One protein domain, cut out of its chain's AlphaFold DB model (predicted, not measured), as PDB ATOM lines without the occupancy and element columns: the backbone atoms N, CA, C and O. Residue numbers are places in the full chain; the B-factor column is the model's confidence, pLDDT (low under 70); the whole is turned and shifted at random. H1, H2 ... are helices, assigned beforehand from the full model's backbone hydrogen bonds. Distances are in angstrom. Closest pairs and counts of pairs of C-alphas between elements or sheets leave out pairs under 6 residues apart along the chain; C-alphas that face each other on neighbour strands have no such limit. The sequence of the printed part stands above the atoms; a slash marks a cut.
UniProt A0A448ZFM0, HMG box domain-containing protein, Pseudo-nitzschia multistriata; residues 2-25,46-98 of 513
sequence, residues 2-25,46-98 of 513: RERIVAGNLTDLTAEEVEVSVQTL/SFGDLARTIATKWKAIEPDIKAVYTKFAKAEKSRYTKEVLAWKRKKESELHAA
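Overview. This is residues 2 to 25 and 46 to 98 of the 513 residues of the protein "HMG box domain-containing protein" of Pseudo-nitzschia multistriata (UniProt A0A448ZFM0). One long helix, H4, makes the length of this model, and its residues 73 to 98 stick out as a free arm. Near its first residues H3 makes a corner with it, H2 runs beside residues 64 to 72, and the short H1 touches no helix. The printed part has 77 residues with four named helices, H1 to H4 in chain order, and no named strand; it is all helix and extended, with a radius of gyration of the C-alphas of 18.4 A and spans of 56 by 32 by 20 A.

Along the chain. Find C-alpha 63 at (131.410, 241.946, 140.374); from there H4, residues 63 to 98, runs 51.6 A to C-alpha 98 at (154.242, 222.666, 98.252). H3 is residues 47 to 60, 20.1 A; H2 is 15 to 25, 15.5 A; H1 is 2 to 7, 8.7 A.

Arrangement. Look at Ala 15 and Ile 65, whose C-alphas, 5.2 A apart, are the closest where H2 and H4 touch, at a shallow tilt of 20 degrees, the same way. H3 and H4 are only just apart, closest 8.4 A. In each helix every O i to N i+4 pair is within hydrogen-bond range.

Size, cuts and confidence. Residues 26 to 45 are cut out; C-alphas 25 and 46 are 26.0 A apart. Residues 2 to 6 and 10 are under pLDDT 70.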
ATOM      1  N   ARG A   2     143.539 224.777 142.489       57.28
ATOM      2  CA  ARG A   2     142.575 223.660 142.361       57.28
ATOM      3  C   ARG A   2     142.171 223.028 143.701       57.28
ATOM      4  O   ARG A   2     140.991 222.797 143.913       57.28
ATOM      5  N   GLU A   3     143.124 222.818 144.607       68.19
ATOM      6  CA  GLU A   3     142.850 222.293 145.956       68.19
ATOM      7  C   GLU A   3     142.000 223.254 146.795       68.19
ATOM      8  O   GLU A   3     141.079 222.808 147.463       68.19
ATOM      9  N   ARG A   4     142.200 224.576 146.663       67.31
ATOM     10  CA  ARG A   4     141.342 225.585 147.314       67.31
ATOM     11  C   ARG A   4     139.895 225.539 146.810       67.31
ATOM     12  O   ARG A   4     138.972 225.650 147.604       67.31
ATOM     13  N   ILE A   5     139.680 225.322 145.505       65.50
ATOM     14  CA  ILE A   5     138.323 225.182 144.941       65.50
ATOM     15  C   ILE A   5     137.624 223.945 145.514       65.50
ATOM     16  O   ILE A   5     136.425 224.011 145.786       65.50
ATOM     17  N   VAL A   6     138.355 222.839 145.684       67.12
ATOM     18  CA  VAL A   6     137.822 221.602 146.277       67.12
ATOM     19  C   VAL A   6     137.559 221.782 147.774       67.12
ATOM     20  O   VAL A   6     136.531 221.327 148.253       67.12
ATOM     21  N   ALA A   7     138.420 222.514 148.485       77.62
ATOM     22  CA  ALA A   7     138.285 222.781 149.916       77.62
ATOM     23  C   ALA A   7     137.176 223.789 150.282       77.62
ATOM     24  O   ALA A   7     136.905 223.981 151.457       77.62
ATOM     25  N   GLY A   8     136.542 224.455 149.308       73.62
ATOM     26  CA  GLY A   8     135.429 225.381 149.565       73.62
ATOM     27  C   GLY A   8     135.822 226.779 150.065       73.62
ATOM     28  O   GLY A   8     134.973 227.663 150.056       73.62
ATOM     29  N   ASN A   9     137.094 227.022 150.389       77.31
ATOM     30  CA  ASN A   9     137.593 228.312 150.891       77.31
ATOM     31  C   ASN A   9     137.797 229.335 149.756       77.31
ATOM     32  O   ASN A   9     138.925 229.620 149.351       77.31
ATOM     33  N   LEU A  10     136.695 229.831 149.186       68.44
ATOM     34  CA  LEU A  10     136.684 230.837 148.112       68.44
ATOM     35  C   LEU A  10     136.363 232.257 148.595       68.44
ATOM     36  O   LEU A  10     136.481 233.182 147.799       68.44
ATOM     37  N   THR A  11     135.962 232.431 149.854       75.44
ATOM     38  CA  THR A  11     135.450 233.705 150.385       75.44
ATOM     39  C   THR A  11     136.518 234.773 150.590       75.44
ATOM     40  O   THR A  11     136.175 235.945 150.648       75.44
ATOM     41  N   ASP A  12     137.798 234.398 150.626       80.69
ATOM     42  CA  ASP A  12     138.857 235.309 151.080       80.69
ATOM     43  C   ASP A  12     139.800 235.746 149.944       80.69
ATOM     44  O   ASP A  12     140.890 236.255 150.198       80.69
ATOM     45  N   LEU A  13     139.436 235.515 148.675       82.75
ATOM     46  CA  LEU A  13     140.280 235.943 147.558       82.75
ATOM     47  C   LEU A  13     140.053 237.418 147.242       82.75
ATOM     48  O   LEU A  13     139.050 237.789 146.636       82.75
ATOM     49  N   THR A  14     141.043 238.238 147.572       91.81
ATOM     50  CA  THR A  14     141.097 239.626 147.117       91.81
ATOM     51  C   THR A  14     141.291 239.676 145.596       91.81
ATOM     52  O   THR A  14     141.913 238.794 144.988       91.81
ATOM     53  N   ALA A  15     140.769 240.722 144.948       91.50
ATOM     54  CA  ALA A  15     140.907 240.907 143.499       91.50
ATOM     55  C   ALA A  15     142.384 240.933 143.043       91.50
ATOM     56  O   ALA A  15     142.713 240.441 141.960       91.50
ATOM     57  N   GLU A  16     143.280 241.431 143.898       92.62
ATOM     58  CA  GLU A  16     144.723 241.493 143.656       92.62
ATOM     59  C   GLU A  16     145.367 240.103 143.592       92.62
ATOM     60  O   GLU A  16     146.119 239.806 142.659       92.62
ATOM     61  N   GLU A  17     145.030 239.206 144.528       91.19
ATOM     62  CA  GLU A  17     145.531 237.828 144.504       91.19
ATOM     63  C   GLU A  17     145.092 237.097 143.229       91.19
ATOM     64  O   GLU A  17     145.867 236.337 142.631       91.19
ATOM     65  N   VAL A  18     143.857 237.349 142.785       91.00
ATOM     66  CA  VAL A  18     143.326 236.791 141.537       91.00
ATOM     67  C   VAL A  18     144.119 237.309 140.339       91.00
ATOM     68  O   VAL A  18     144.532 236.506 139.496       91.00
ATOM     69  N   GLU A  19     144.392 238.613 140.266       92.69
ATOM     70  CA  GLU A  19     145.174 239.204 139.177       92.69
ATOM     71  C   GLU A  19     146.601 238.635 139.126       92.69
ATOM     72  O   GLU A  19     147.051 238.199 138.060       92.69
ATOM     73  N   VAL A  20     147.288 238.532 140.269       94.50
ATOM     74  CA  VAL A  20     148.635 237.939 140.354       94.50
ATOM     75  C   VAL A  20     148.619 236.466 139.944       94.50
ATOM     76  O   VAL A  20     149.496 236.011 139.195       94.50
ATOM     77  N   SER A  21     147.611 235.706 140.376       89.50
ATOM     78  CA  SER A  21     147.473 234.291 140.021       89.50
ATOM     79  C   SER A  21     147.268 234.104 138.516       89.50
ATOM     80  O   SER A  21     147.972 233.307 137.883       89.50
ATOM     81  N   VAL A  22     146.368 234.886 137.910       90.06
ATOM     82  CA  VAL A  22     146.107 234.839 136.466       90.06
ATOM     83  C   VAL A  22     147.344 235.270 135.681       90.06
ATOM     84  O   VAL A  22     147.746 234.564 134.751       90.06
ATOM     85  N   GLN A  23     148.019 236.351 136.078       91.38
ATOM     86  CA  GLN A  23     149.268 236.764 135.438       91.38
ATOM     87  C   GLN A  23     150.348 235.683 135.522       91.38
ATOM     88  O   GLN A  23     151.044 235.440 134.537       91.38
ATOM     89  N   THR A  24     150.482 235.003 136.660       92.06
ATOM     90  CA  THR A  24     151.456 233.913 136.834       92.06
ATOM     91  C   THR A  24     151.154 232.750 135.882       92.06
ATOM     92  O   THR A  24     152.056 232.231 135.215       92.06
ATOM     93  N   LEU A  25     149.877 232.386 135.730       86.25
ATOM     94  CA  LEU A  25     149.433 231.363 134.775       86.25
ATOM     95  C   LEU A  25     149.661 231.778 133.313       86.25
ATOM     96  O   LEU A  25     149.998 230.931 132.477       86.25
ATOM     97  N   SER A  46     130.988 213.546 138.870       89.19
ATOM     98  CA  SER A  46     130.633 213.557 137.458       89.19
ATOM     99  C   SER A  46     131.022 214.911 136.848       89.19
ATOM    100  O   SER A  46     131.019 215.949 137.520       89.19
ATOM    101  N   PHE A  47     131.358 214.931 135.555       85.25
ATOM    102  CA  PHE A  47     131.638 216.188 134.849       85.25
ATOM    103  C   PHE A  47     130.463 217.178 134.961       85.25
ATOM    104  O   PHE A  47     130.683 218.381 135.107       85.25
ATOM    105  N   GLY A  48     129.225 216.666 134.963       92.00
ATOM    106  CA  GLY A  48     128.015 217.463 135.154       92.00
ATOM    107  C   GLY A  48     127.958 218.145 136.524       92.00
ATOM    108  O   GLY A  48     127.682 219.342 136.596       92.00
ATOM    109  N   ASP A  49     128.283 217.430 137.604       90.88
ATOM    110  CA  ASP A  49     128.309 218.001 138.960       90.88
ATOM    111  C   ASP A  49     129.404 219.051 139.120       90.88
ATOM    112  O   ASP A  49     129.185 220.106 139.725       90.88
ATOM    113  N   LEU A  50     130.569 218.807 138.518       84.94
ATOM    114  CA  LEU A  50     131.650 219.784 138.480       84.94
ATOM    115  C   LEU A  50     131.218 221.062 137.747       84.94
ATOM    116  O   LEU A  50     131.422 222.160 138.266       84.94
ATOM    117  N   ALA A  51     130.597 220.933 136.571       92.94
ATOM    118  CA  ALA A  51     130.114 222.073 135.796       92.94
ATOM    119  C   ALA A  51     129.050 222.878 136.565       92.94
ATOM    120  O   ALA A  51     129.154 224.103 136.642       92.94
ATOM    121  N   ARG A  52     128.084 222.200 137.206       95.12
ATOM    122  CA  ARG A  52     127.078 222.836 138.078       95.12
ATOM    123  C   ARG A  52     127.729 223.594 139.233       95.12
ATOM    124  O   ARG A  52     127.406 224.756 139.462       95.12
ATOM    125  N   THR A  53     128.695 222.975 139.907       89.69
ATOM    126  CA  THR A  53     129.425 223.593 141.024       89.69
ATOM    127  C   THR A  53     130.179 224.848 140.584       89.69
ATOM    128  O   THR A  53     130.145 225.865 141.275       89.69
ATOM    129  N   ILE A  54     130.838 224.808 139.420       89.44
ATOM    130  CA  ILE A  54     131.529 225.973 138.851       89.44
ATOM    131  C   ILE A  54     130.527 227.077 138.502       89.44
ATOM    132  O   ILE A  54     130.788 228.233 138.819       89.44
ATOM    133  N   ALA A  55     129.381 226.744 137.902       94.75
ATOM    134  CA  ALA A  55     128.353 227.723 137.552       94.75
ATOM    135  C   ALA A  55     127.772 228.423 138.791       94.75
ATOM    136  O   ALA A  55     127.651 229.648 138.799       94.75
ATOM    137  N   THR A  56     127.466 227.673 139.856       94.81
ATOM    138  CA  THR A  56     127.000 228.240 141.132       94.81
ATOM    139  C   THR A  56     128.054 229.158 141.745       94.81
ATOM    140  O   THR A  56     127.744 230.292 142.108       94.81
ATOM    141  N   LYS A  57     129.319 228.719 141.784       90.69
ATOM    142  CA  LYS A  57     130.432 229.537 142.285       90.69
ATOM    143  C   LYS A  57     130.625 230.800 141.451       90.69
ATOM    144  O   LYS A  57     130.732 231.877 142.013       90.69
ATOM    145  N   TRP A  58     130.591 230.696 140.125       94.75
ATOM    146  CA  TRP A  58     130.717 231.844 139.227       94.75
ATOM    147  C   TRP A  58     129.617 232.886 139.449       94.75
ATOM    148  O   TRP A  58     129.897 234.083 139.458       94.75
ATOM    149  N   LYS A  59     128.371 232.449 139.681       95.50
ATOM    150  CA  LYS A  59     127.266 233.357 140.017       95.50
ATOM    151  C   LYS A  59     127.522 234.101 141.330       95.50
ATOM    152  O   LYS A  59     127.318 235.311 141.348       95.50
ATOM    153  N   ALA A  60     128.033 233.407 142.348       94.62
ATOM    154  CA  ALA A  60     128.297 233.949 143.682       94.62
ATOM    155  C   ALA A  60     129.524 234.881 143.787       94.62
ATOM    156  O   ALA A  60     129.646 235.588 144.779       94.62
ATOM    157  N   ILE A  61     130.430 234.900 142.800       92.88
ATOM    158  CA  ILE A  61     131.606 235.791 142.816       92.88
ATOM    159  C   ILE A  61     131.179 237.268 142.711       92.88
ATOM    160  O   ILE A  61     130.290 237.612 141.923       92.88
ATOM    161  N   GLU A  62     131.865 238.136 143.456       95.25
ATOM    162  CA  GLU A  62     131.695 239.592 143.431       95.25
ATOM    163  C   GLU A  62     131.955 240.208 142.038       95.25
ATOM    164  O   GLU A  62     132.775 239.700 141.259       95.25
ATOM    165  N   PRO A  63     131.263 241.307 141.684       95.56
ATOM    166  CA  PRO A  63     131.410 241.946 140.374       95.56
ATOM    167  C   PRO A  63     132.843 242.428 140.089       95.56
ATOM    168  O   PRO A  63     133.295 242.314 138.948       95.56
ATOM    169  N   ASP A  64     133.587 242.862 141.106       94.31
ATOM    170  CA  ASP A  64     134.959 243.367 140.953       94.31
ATOM    171  C   ASP A  64     135.922 242.262 140.500       94.31
ATOM    172  O   ASP A  64     136.677 242.412 139.534       94.31
ATOM    173  N   ILE A  65     135.821 241.080 141.111       93.19
ATOM    174  CA  ILE A  65     136.602 239.903 140.712       93.19
ATOM    175  C   ILE A  65     136.181 239.434 139.306       93.19
ATOM    176  O   ILE A  65     137.030 239.072 138.481       93.19
ATOM    177  N   LYS A  66     134.881 239.476 138.977       94.94
ATOM    178  CA  LYS A  66     134.388 239.183 137.613       94.94
ATOM    179  C   LYS A  66     134.973 240.147 136.573       94.94
ATOM    180  O   LYS A  66     135.283 239.712 135.456       94.94
ATOM    181  N   ALA A  67     135.169 241.422 136.917       95.94
ATOM    182  CA  ALA A  67     135.786 242.407 136.032       95.94
ATOM    183  C   ALA A  67     137.247 242.046 135.710       95.94
ATOM    184  O   ALA A  67     137.640 242.089 134.538       95.94
ATOM    185  N   VAL A  68     138.020 241.577 136.700       95.19
ATOM    186  CA  VAL A  68     139.397 241.083 136.499       95.19
ATOM    187  C   VAL A  68     139.421 239.915 135.505       95.19
ATOM    188  O   VAL A  68     140.163 239.951 134.519       95.19
ATOM    189  N   TYR A  69     138.562 238.905 135.681       94.81
ATOM    190  CA  TYR A  69     138.473 237.787 134.731       94.81
ATOM    191  C   TYR A  69     138.069 238.240 133.321       94.81
ATOM    192  O   TYR A  69     138.638 237.767 132.334       94.81
ATOM    193  N   THR A  70     137.139 239.189 133.213       94.81
ATOM    194  CA  THR A  70     136.682 239.739 131.926       94.81
ATOM    195  C   THR A  70     137.801 240.491 131.199       94.81
ATOM    196  O   THR A  70     137.982 240.310 129.991       94.81
ATOM    197  N   LYS A  71     138.602 241.285 131.925       95.88
ATOM    198  CA  LYS A  71     139.801 241.971 131.408       95.88
ATOM    199  C   LYS A  71     140.779 240.967 130.789       95.88
ATOM    200  O   LYS A  71     141.188 241.133 129.637       95.88
ATOM    201  N   PHE A  72     141.097 239.884 131.501       91.88
ATOM    202  CA  PHE A  72     142.005 238.853 130.990       91.88
ATOM    203  C   PHE A  72     141.414 238.036 129.837       91.88
ATOM    204  O   PHE A  72     142.136 237.731 128.889       91.88
ATOM    205  N   ALA A  73     140.115 237.730 129.857       95.06
ATOM    206  CA  ALA A  73     139.450 237.035 128.755       95.06
ATOM    207  C   ALA A  73     139.510 237.845 127.447       95.06
ATOM    208  O   ALA A  73     139.806 237.289 126.388       95.06
ATOM    209  N   LYS A  74     139.304 239.171 127.515       95.56
ATOM    210  CA  LYS A  74     139.452 240.077 126.362       95.56
ATOM    211  C   LYS A  74     140.889 240.085 125.827       95.56
ATOM    212  O   LYS A  74     141.093 239.953 124.618       95.56
ATOM    213  N   ALA A  75     141.880 240.186 126.714       91.44
ATOM    214  CA  ALA A  75     143.293 240.159 126.334       91.44
ATOM    215  C   ALA A  75     143.693 238.824 125.673       91.44
ATOM    216  O   ALA A  75     144.315 238.815 124.607       91.44
ATOM    217  N   GLU A  76     143.277 237.695 126.253       94.12
ATOM    218  CA  GLU A  76     143.551 236.355 125.721       94.12
ATOM    219  C   GLU A  76     142.873 236.131 124.363       94.12
ATOM    220  O   GLU A  76     143.499 235.605 123.442       94.12
ATOM    221  N   LYS A  77     141.624 236.593 124.192       94.31
ATOM    222  CA  LYS A  77     140.905 236.544 122.907       94.31
ATOM    223  C   LYS A  77     141.656 237.308 121.812       94.31
ATOM    224  O   LYS A  77     141.783 236.808 120.693       94.31
ATOM    225  N   SER A  78     142.188 238.490 122.133       94.62
ATOM    226  CA  SER A  78     143.014 239.277 121.206       94.62
ATOM    227  C   SER A  78     144.294 238.528 120.814       94.62
ATOM    228  O   SER A  78     144.602 238.417 119.625       94.62
ATOM    229  N   ARG A  79     144.999 237.928 121.786       94.25
ATOM    230  CA  ARG A  79     146.184 237.093 121.518       94.25
ATOM    231  C   ARG A  79     145.850 235.910 120.609       94.25
ATOM    232  O   ARG A  79     146.510 235.727 119.589       94.25
ATOM    233  N   TYR A  80     144.809 235.150 120.943       94.88
ATOM    234  CA  TYR A  80     144.386 233.976 120.179       94.88
ATOM    235  C   TYR A  80     144.015 234.333 118.738       94.88
ATOM    236  O   TYR A  80     144.431 233.655 117.806       94.88
ATOM    237  N   THR A  81     143.304 235.444 118.528       93.62
ATOM    238  CA  THR A  81     142.948 235.910 117.178       93.62
ATOM    239  C   THR A  81     144.201 236.173 116.333       93.62
ATOM    240  O   THR A  81     144.273 235.737 115.183       93.62
ATOM    241  N   LYS A  82     145.230 236.811 116.911       94.94
ATOM    242  CA  LYS A  82     146.527 237.031 116.244       94.94
ATOM    243  C   LYS A  82     147.253 235.714 115.947       94.94
ATOM    244  O   LYS A  82     147.777 235.547 114.848       94.94
ATOM    245  N   GLU A  83     147.260 234.775 116.893       92.81
ATOM    246  CA  GLU A  83     147.864 233.446 116.718       92.81
ATOM    247  C   GLU A  83     147.179 232.645 115.604       92.81
ATOM    248  O   GLU A  83     147.861 232.059 114.765       92.81
ATOM    249  N   VAL A  84     145.845 232.666 115.542       94.56
ATOM    250  CA  VAL A  84     145.067 232.000 114.487       94.56
ATOM    251  C   VAL A  84     145.370 232.602 113.119       94.56
ATOM    252  O   VAL A  84     145.572 231.856 112.164       94.56
ATOM    253  N   LEU A  85     145.451 233.932 113.004       95.94
ATOM    254  CA  LEU A  85     145.817 234.594 111.747       95.94
ATOM    255  C   LEU A  85     147.242 234.237 111.303       95.94
ATOM    256  O   LEU A  85     147.463 233.924 110.133       95.94
ATOM    257  N   ALA A  86     148.203 234.230 112.230       94.44
ATOM    258  CA  ALA A  86     149.575 233.818 111.941       94.44
ATOM    259  C   ALA A  86     149.649 232.346 111.506       94.44
ATOM    260  O   ALA A  86     150.352 232.011 110.551       94.44
ATOM    261  N   TRP A  87     148.894 231.470 112.171       96.62
ATOM    262  CA  TRP A  87     148.794 230.059 111.815       96.62
ATOM    263  C   TRP A  87     148.170 229.854 110.430       96.62
ATOM    264  O   TRP A  87     148.719 229.085 109.640       96.62
ATOM    265  N   LYS A  88     147.089 230.578 110.100       96.19
ATOM    266  CA  LYS A  88     146.456 230.545 108.770       96.19
ATOM    267  C   LYS A  88     147.436 230.961 107.674       96.19
ATOM    268  O   LYS A  88     147.671 230.183 106.755       96.19
ATOM    269  N   ARG A  89     148.106 232.110 107.834       95.81
ATOM    270  CA  ARG A  89     149.120 232.596 106.879       95.81
ATOM    271  C   ARG A  89     150.257 231.593 106.691       95.81
ATOM    272  O   ARG A  89     150.686 231.336 105.571       95.81
ATOM    273  N   LYS A  90     150.738 230.994 107.787       95.62
ATOM    274  CA  LYS A  90     151.764 229.948 107.721       95.62
ATOM    275  C   LYS A  90     151.267 228.743 106.920       95.62
ATOM    276  O   LYS A  90     151.986 228.260 106.051       95.62
ATOM    277  N   LYS A  91     150.040 228.285 107.170       96.94
ATOM    278  CA  LYS A  91     149.447 227.158 106.442       96.94
ATOM    279  C   LYS A  91     149.279 227.441 104.952       96.94
ATOM    280  O   LYS A  91     149.621 226.584 104.146       96.94
ATOM    281  N   GLU A  92     148.834 228.634 104.589       94.94
ATOM    282  CA  GLU A  92     148.741 229.067 103.189       94.94
ATOM    283  C   GLU A  92     150.120 229.106 102.520       94.94
ATOM    284  O   GLU A  92     150.281 228.586 101.418       94.94
ATOM    285  N   SER A  93     151.145 229.618 103.210       94.75
ATOM    286  CA  SER A  93     152.517 229.632 102.685       94.75
ATOM    287  C   SER A  93     153.105 228.227 102.499       94.75
ATOM    288  O   SER A  93     153.786 227.979 101.507       94.75
ATOM    289  N   GLU A  94     152.807 227.282 103.401       94.81
ATOM    290  CA  GLU A  94     153.214 225.877 103.270       94.81
ATOM    291  C   GLU A  94     152.542 225.214 102.059       94.81
ATOM    292  O   GLU A  94     153.193 224.466 101.332       94.81
ATOM    293  N   LEU A  95     151.261 225.511 101.818       94.69
ATOM    294  CA  LEU A  95     150.531 225.011 100.651       94.69
ATOM    295  C   LEU A  95     151.078 225.602  99.347       94.69
ATOM    296  O   LEU A  95     151.291 224.860  98.391       94.69
ATOM    297  N   HIS A  96     151.367 226.904  99.321       92.19
ATOM    298  CA  HIS A  96     151.964 227.555  98.158       92.19
ATOM    299  C   HIS A  96     153.372 227.015  97.869       92.19
ATOM    300  O   HIS A  96     153.682 226.681  96.730       92.19
ATOM    301  N   ALA A  97     154.206 226.842  98.901       94.62
ATOM    302  CA  ALA A  97     155.537 226.250  98.765       94.62
ATOM    303  C   ALA A  97     155.488 224.777  98.321       94.62
ATOM    304  O   ALA A  97     156.378 224.311  97.614       94.62
ATOM    305  N   ALA A  98     154.460 224.028  98.729       92.94
ATOM    306  CA  ALA A  98     154.242 222.666  98.252       92.94
ATOM    307  C   ALA A  98     153.802 222.633  96.779       92.94
ATOM    308  O   ALA A  98     154.225 221.735  96.054       92.94
TER     309      ALA A  98